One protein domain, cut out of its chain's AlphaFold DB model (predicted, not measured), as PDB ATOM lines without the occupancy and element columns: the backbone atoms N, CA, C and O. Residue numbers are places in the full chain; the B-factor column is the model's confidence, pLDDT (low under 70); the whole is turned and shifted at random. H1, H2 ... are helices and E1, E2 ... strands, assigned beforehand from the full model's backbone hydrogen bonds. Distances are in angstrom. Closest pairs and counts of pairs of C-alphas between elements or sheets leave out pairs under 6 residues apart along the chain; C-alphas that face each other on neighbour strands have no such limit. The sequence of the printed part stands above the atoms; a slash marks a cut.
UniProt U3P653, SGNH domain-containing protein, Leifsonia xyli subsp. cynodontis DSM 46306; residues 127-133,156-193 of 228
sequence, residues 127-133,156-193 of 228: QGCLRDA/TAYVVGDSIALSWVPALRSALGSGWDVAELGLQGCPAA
ATOM      1  N   GLN A 127      43.782 405.027  22.996       45.88
ATOM      2  CA  GLN A 127      42.732 405.240  23.999       45.88
ATOM      3  C   GLN A 127      42.949 404.401  25.287       45.88
ATOM      4  O   GLN A 127      42.007 404.142  26.033       45.88
ATOM      5  N   GLY A 128      44.181 403.947  25.558       52.34
ATOM      6  CA  GLY A 128      44.548 403.090  26.696       52.34
ATOM      7  C   GLY A 128      45.433 403.771  27.746       52.34
ATOM      8  O   GLY A 128      45.757 404.953  27.650       52.34
ATOM      9  N   CYS A 129      45.861 403.012  28.764       47.25
ATOM     10  CA  CYS A 129      46.820 403.466  29.786       47.25
ATOM     11  C   CYS A 129      48.245 403.581  29.216       47.25
ATOM     12  O   CYS A 129      49.187 402.993  29.731       47.25
ATOM     13  N   LEU A 130      48.414 404.371  28.165       45.75
ATOM     14  CA  LEU A 130      49.698 404.759  27.603       45.75
ATOM     15  C   LEU A 130      50.220 405.993  28.350       45.75
ATOM     16  O   LEU A 130      50.479 407.047  27.774       45.75
ATOM     17  N   ARG A 131      50.315 405.908  29.681       47.31
ATOM     18  CA  ARG A 131      51.035 406.944  30.426       47.31
ATOM     19  C   ARG A 131      52.496 406.592  30.384       47.31
ATOM     20  O   ARG A 131      52.896 405.644  31.033       47.31
ATOM     21  N   ASP A 132      53.278 407.408  29.692       42.00
ATOM     22  CA  ASP A 132      54.672 407.648  30.045       42.00
ATOM     23  C   ASP A 132      54.799 407.615  31.576       42.00
ATOM     24  O   ASP A 132      54.015 408.272  32.273       42.00
ATOM     25  N   ALA A 133      55.703 406.795  32.111       38.06
ATOM     26  CA  ALA A 133      55.707 406.402  33.523       38.06
ATOM     27  C   ALA A 133      55.812 407.583  34.513       38.06
ATOM     28  O   ALA A 133      55.746 407.372  35.722       38.06
ATOM     29  N   THR A 156      36.536 391.444  25.070       83.56
ATOM     30  CA  THR A 156      37.669 392.375  25.181       83.56
ATOM     31  C   THR A 156      38.989 391.620  25.071       83.56
ATOM     32  O   THR A 156      39.251 390.704  25.849       83.56
ATOM     33  N   ALA A 157      39.828 392.005  24.114       85.25
ATOM     34  CA  ALA A 157      41.213 391.568  23.989       85.25
ATOM     35  C   ALA A 157      42.135 392.630  24.600       85.25
ATOM     36  O   ALA A 157      42.013 393.812  24.285       85.25
ATOM     37  N   TYR A 158      43.069 392.213  25.453       84.75
ATOM     38  CA  TYR A 158      44.052 393.107  26.066       84.75
ATOM     39  C   TYR A 158      45.424 392.903  25.432       84.75
ATOM     40  O   TYR A 158      45.939 391.787  25.399       84.75
ATOM     41  N   VAL A 159      46.031 393.991  24.965       87.00
ATOM     42  CA  VAL A 159      47.411 394.010  24.475       87.00
ATOM     43  C   VAL A 159      48.299 394.554  25.580       87.00
ATOM     44  O   VAL A 159      48.189 395.728  25.932       87.00
ATOM     45  N   VAL A 160      49.159 393.698  26.133       85.75
ATOM     46  CA  VAL A 160      50.047 394.044  27.247       85.75
ATOM     47  C   VAL A 160      51.498 394.047  26.772       85.75
ATOM     48  O   VAL A 160      51.953 393.047  26.219       85.75
ATOM     49  N   GLY A 161      52.240 395.135  26.998       86.81
ATOM     50  CA  GLY A 161      53.685 395.175  26.730       86.81
ATOM     51  C   GLY A 161      54.261 396.564  26.471       86.81
ATOM     52  O   GLY A 161      53.746 397.562  26.955       86.81
ATOM     53  N   ASP A 162      55.361 396.633  25.727       84.19
ATOM     54  CA  ASP A 162      56.052 397.886  25.421       84.19
ATOM     55  C   ASP A 162      55.607 398.477  24.070       84.19
ATOM     56  O   ASP A 162      54.563 398.129  23.513       84.19
ATOM     57  N   SER A 163      56.421 399.372  23.506       84.31
ATOM     58  CA  SER A 163      56.195 399.936  22.174       84.31
ATOM     59  C   SER A 163      56.087 398.877  21.071       84.31
ATOM     60  O   SER A 163      55.407 399.124  20.077       84.31
ATOM     61  N   ILE A 164      56.727 397.712  21.222       84.88
ATOM     62  CA  ILE A 164      56.623 396.617  20.255       84.88
ATOM     63  C   ILE A 164      55.243 395.983  20.355       84.88
ATOM     64  O   ILE A 164      54.567 395.884  19.336       84.88
ATOM     65  N   ALA A 165      54.779 395.624  21.555       86.62
ATOM     66  CA  ALA A 165      53.438 395.060  21.735       86.62
ATOM     67  C   ALA A 165      52.349 396.019  21.226       86.62
ATOM     68  O   ALA A 165      51.456 395.617  20.481       86.62
ATOM     69  N   LEU A 166      52.471 397.307  21.552       85.00
ATOM     70  CA  LEU A 166      51.511 398.330  21.139       85.00
ATOM     71  C   LEU A 166      51.513 398.588  19.626       85.00
ATOM     72  O   LEU A 166      50.470 398.923  19.064       85.00
ATOM     73  N   SER A 167      52.638 398.366  18.940       85.31
ATOM     74  CA  SER A 167      52.697 398.483  17.476       85.31
ATOM     75  C   SER A 167      51.805 397.467  16.746       85.31
ATOM     76  O   SER A 167      51.403 397.715  15.612       85.31
ATOM     77  N   TRP A 168      51.421 396.365  17.406       89.88
ATOM     78  CA  TRP A 168      50.524 395.346  16.849       89.88
ATOM     79  C   TRP A 168      49.038 395.671  17.002       89.88
ATOM     80  O   TRP A 168      48.205 395.014  16.376       89.88
ATOM     81  N   VAL A 169      48.669 396.672  17.807       88.06
ATOM     82  CA  VAL A 169      47.258 396.955  18.113       88.06
ATOM     83  C   VAL A 169      46.411 397.214  16.857       88.06
ATOM     84  O   VAL A 169      45.317 396.647  16.777       88.06
ATOM     85  N   PRO A 170      46.863 397.988  15.846       85.25
ATOM     86  CA  PRO A 170      46.082 398.176  14.622       85.25
ATOM     87  C   PRO A 170      45.806 396.861  13.883       85.25
ATOM     88  O   PRO A 170      44.676 396.621  13.454       85.25
ATOM     89  N   ALA A 171      46.810 395.983  13.791       83.31
ATOM     90  CA  ALA A 171      46.668 394.673  13.160       83.31
ATOM     91  C   ALA A 171      45.690 393.780  13.943       83.31
ATOM     92  O   ALA A 171      44.819 393.149  13.347       83.31
ATOM     93  N   LEU A 172      45.764 393.792  15.277       85.94
ATOM     94  CA  LEU A 172      44.862 393.029  16.145       85.94
ATOM     95  C   LEU A 172      43.411 393.516  16.054       85.94
ATOM     96  O   LEU A 172      42.504 392.694  15.951       85.94
ATOM     97  N   ARG A 173      43.179 394.835  16.016       87.62
ATOM     98  CA  ARG A 173      41.841 395.410  15.781       87.62
ATOM     99  C   ARG A 173      41.263 394.951  14.444       87.62
ATOM    100  O   ARG A 173      40.100 394.562  14.381       87.62
ATOM    101  N   SER A 174      42.083 394.963  13.392       84.12
ATOM    102  CA  SER A 174      41.670 394.499  12.066       84.12
ATOM    103  C   SER A 174      41.361 393.000  12.043       84.12
ATOM    104  O   SER A 174      40.383 392.597  11.421       84.12
ATOM    105  N   ALA A 175      42.180 392.179  12.702       85.75
ATOM    106  CA  ALA A 175      42.037 390.724  12.699       85.75
ATOM    107  C   ALA A 175      40.845 390.240  13.539       85.75
ATOM    108  O   ALA A 175      40.148 389.309  13.141       85.75
ATOM    109  N   LEU A 176      40.596 390.868  14.692       86.69
ATOM    110  CA  LEU A 176      39.514 390.479  15.600       86.69
ATOM    111  C   LEU A 176      38.134 390.965  15.126       86.69
ATOM    112  O   LEU A 176      37.118 390.332  15.423       86.69
ATOM    113  N   GLY A 177      38.084 392.061  14.366       88.19
ATOM    114  CA  GLY A 177      36.845 392.613  13.823       88.19
ATOM    115  C   GLY A 177      35.939 393.262  14.879       88.19
ATOM    116  O   GLY A 177      36.297 393.428  16.042       88.19
ATOM    117  N   SER A 178      34.727 393.644  14.471       87.81
ATOM    118  CA  SER A 178      33.814 394.474  15.278       87.81
ATOM    119  C   SER A 178      33.207 393.785  16.507       87.81
ATOM    120  O   SER A 178      32.592 394.453  17.334       87.81
ATOM    121  N   GLY A 179      33.344 392.461  16.628       87.19
ATOM    122  CA  GLY A 179      32.878 391.697  17.793       87.19
ATOM    123  C   GLY A 179      33.801 391.800  19.011       87.19
ATOM    124  O   GLY A 179      33.465 391.266  20.072       87.19
ATOM    125  N   TRP A 180      34.951 392.463  18.853       90.19
ATOM    126  CA  TRP A 180      35.951 392.621  19.894       90.19
ATOM    127  C   TRP A 180      36.264 394.086  20.186       90.19
ATOM    128  O   TRP A 180      36.362 394.913  19.280       90.19
ATOM    129  N   ASP A 181      36.494 394.379  21.459       84.75
ATOM    130  CA  ASP A 181      37.165 395.589  21.911       84.75
ATOM    131  C   ASP A 181      38.632 395.273  22.180       84.75
ATOM    132  O   ASP A 181      38.948 394.305  22.866       84.75
ATOM    133  N   VAL A 182      39.549 396.075  21.638       85.31
ATOM    134  CA  VAL A 182      40.987 395.902  21.877       85.31
ATOM    135  C   VAL A 182      41.466 396.996  22.818       85.31
ATOM    136  O   VAL A 182      41.613 398.154  22.410       85.31
ATOM    137  N   ALA A 183      41.685 396.611  24.072       83.38
ATOM    138  CA  ALA A 183      42.223 397.449  25.128       83.38
ATOM    139  C   ALA A 183      43.752 397.327  25.190       83.38
ATOM    140  O   ALA A 183      44.329 396.271  24.931       83.38
ATOM    141  N   GLU A 184      44.415 398.417  25.554       83.38
ATOM    142  CA  GLU A 184      45.870 398.536  25.527       83.38
ATOM    143  C   GLU A 184      46.401 398.808  26.936       83.38
ATOM    144  O   GLU A 184      45.962 399.744  27.613       83.38
ATOM    145  N   LEU A 185      47.368 398.002  27.365       80.44
ATOM    146  CA  LEU A 185      48.071 398.122  28.638       80.44
ATOM    147  C   LEU A 185      49.573 398.100  28.358       80.44
ATOM    148  O   LEU A 185      50.220 397.059  28.473       80.44
ATOM    149  N   GLY A 186      50.137 399.238  27.958       74.56
ATOM    150  CA  GLY A 186      51.555 399.285  27.635       74.56
ATOM    151  C   GLY A 186      52.287 400.539  28.072       74.56
ATOM    152  O   GLY A 186      51.719 401.623  28.162       74.56
ATOM    153  N   LEU A 187      53.575 400.354  28.351       73.50
ATOM    154  CA  LEU A 187      54.488 401.379  28.845       73.50
ATOM    155  C   LEU A 187      55.777 401.311  28.021       73.50
ATOM    156  O   LEU A 187      56.328 400.225  27.826       73.50
ATOM    157  N   GLN A 188      56.269 402.447  27.514       70.44
ATOM    158  CA  GLN A 188      57.495 402.451  26.708       70.44
ATOM    159  C   GLN A 188      58.655 401.788  27.466       70.44
ATOM    160  O   GLN A 188      58.929 402.110  28.620       70.44
ATOM    161  N   GLY A 189      59.326 400.840  26.805       71.94
ATOM    162  CA  GLY A 189      60.471 400.118  27.362       71.94
ATOM    163  C   GLY A 189      60.151 399.121  28.483       71.94
ATOM    164  O   GLY A 189      61.085 398.623  29.106       71.94
ATOM    165  N   CYS A 190      58.878 398.814  28.756       75.94
ATOM    166  CA  CYS A 190      58.496 397.835  29.777       75.94
ATOM    167  C   CYS A 190      57.867 396.586  29.149       75.94
ATOM    168  O   CYS A 190      56.672 396.587  28.837       75.94
ATOM    169  N   PRO A 191      58.639 395.503  28.964       77.69
ATOM    170  CA  PRO A 191      58.085 394.258  28.457       77.69
ATOM    171  C   PRO A 191      57.068 393.684  29.454       77.69
ATOM    172  O   PRO A 191      57.270 393.740  30.666       77.69
ATOM    173  N   ALA A 192      55.989 393.085  28.940       76.50
ATOM    174  CA  ALA A 192      54.938 392.471  29.763       76.50
ATOM    175  C   ALA A 192      55.461 391.338  30.661       76.50
ATOM    176  O   ALA A 192      54.889 391.047  31.708       76.50
ATOM    177  N   ALA A 193      56.561 390.711  30.249       76.94
ATOM    178  CA  ALA A 193      57.278 389.726  31.030       76.94
ATOM    179  C   ALA A 193      58.740 390.155  31.172       76.94
ATOM    180  O   ALA A 193      59.451 390.331  30.182       76.94
TER     181      ALA A 193
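This is residues 127 to 133 and 156 to 193 of the 228 residues of the protein "SGNH domain-containing protein" of Leifsonia xyli subsp. cynodontis DSM 46306 (UniProt U3P653). A narrow ribbon of two parallel strands, E1 and E2, has two short helices, H1 and H2, one after the other over one face. They form a strand-helix-strand unit, two parallel neighbour strands with helices between them, and its crossover is right-handed. A detached stretch, residues 127 to 133, lies beyond E2 on the side away from E1. The 45 printed residues hold E1, H1, H2 and E2 in that order, with the sheet order E1, E2; the class is mixed, helices and strands. The whole is compact, with a radius of gyration of the C-alphas of 10.4 A, and only just elongated, spanning 31 by 16 by 15 A.

E1, residues 156 to 161, begins at C-alpha 156 (37.669, 392.375, 25.181) and is 16.3 A long. E2, residues 180 to 186, is 18.6 A long and ends at C-alpha 186 (51.555, 399.285, 27.635). H2, residues 169 to 176, is 10.4 A long and begins at C-alpha 169 (47.258, 396.955, 18.113). H1, residues 163 to 167, is 6.0 A long.

E1 and E2 are parallel, at 21 degrees between their directions. N 159 and O 183 are within hydrogen-bond range at 2.8 A, as are N 185 and O 159 at 2.8 A. The closest C-alphas of H2 and E2, those of Arg 173 and Val 182, are 6.2 A apart. For H1 and E2 they are those of Leu 166 and Gly 186, at 6.6 A. H1 and H2 meet only through their link. In both helices every O i to N i+4 pair is within hydrogen-bond range.

The two farthest C-alphas, of Ala 133 and Gly 179, are 31.4 A apart. Residues 134 to 155 are not printed, and C-alphas 133 and 156 are 24.3 A apart across the cut. The links E1 to H1, H1 to H2 and H2 to E2 are tight. Mean pLDDT of the printed part is 77.5, and residues 127 to 133 are under 70.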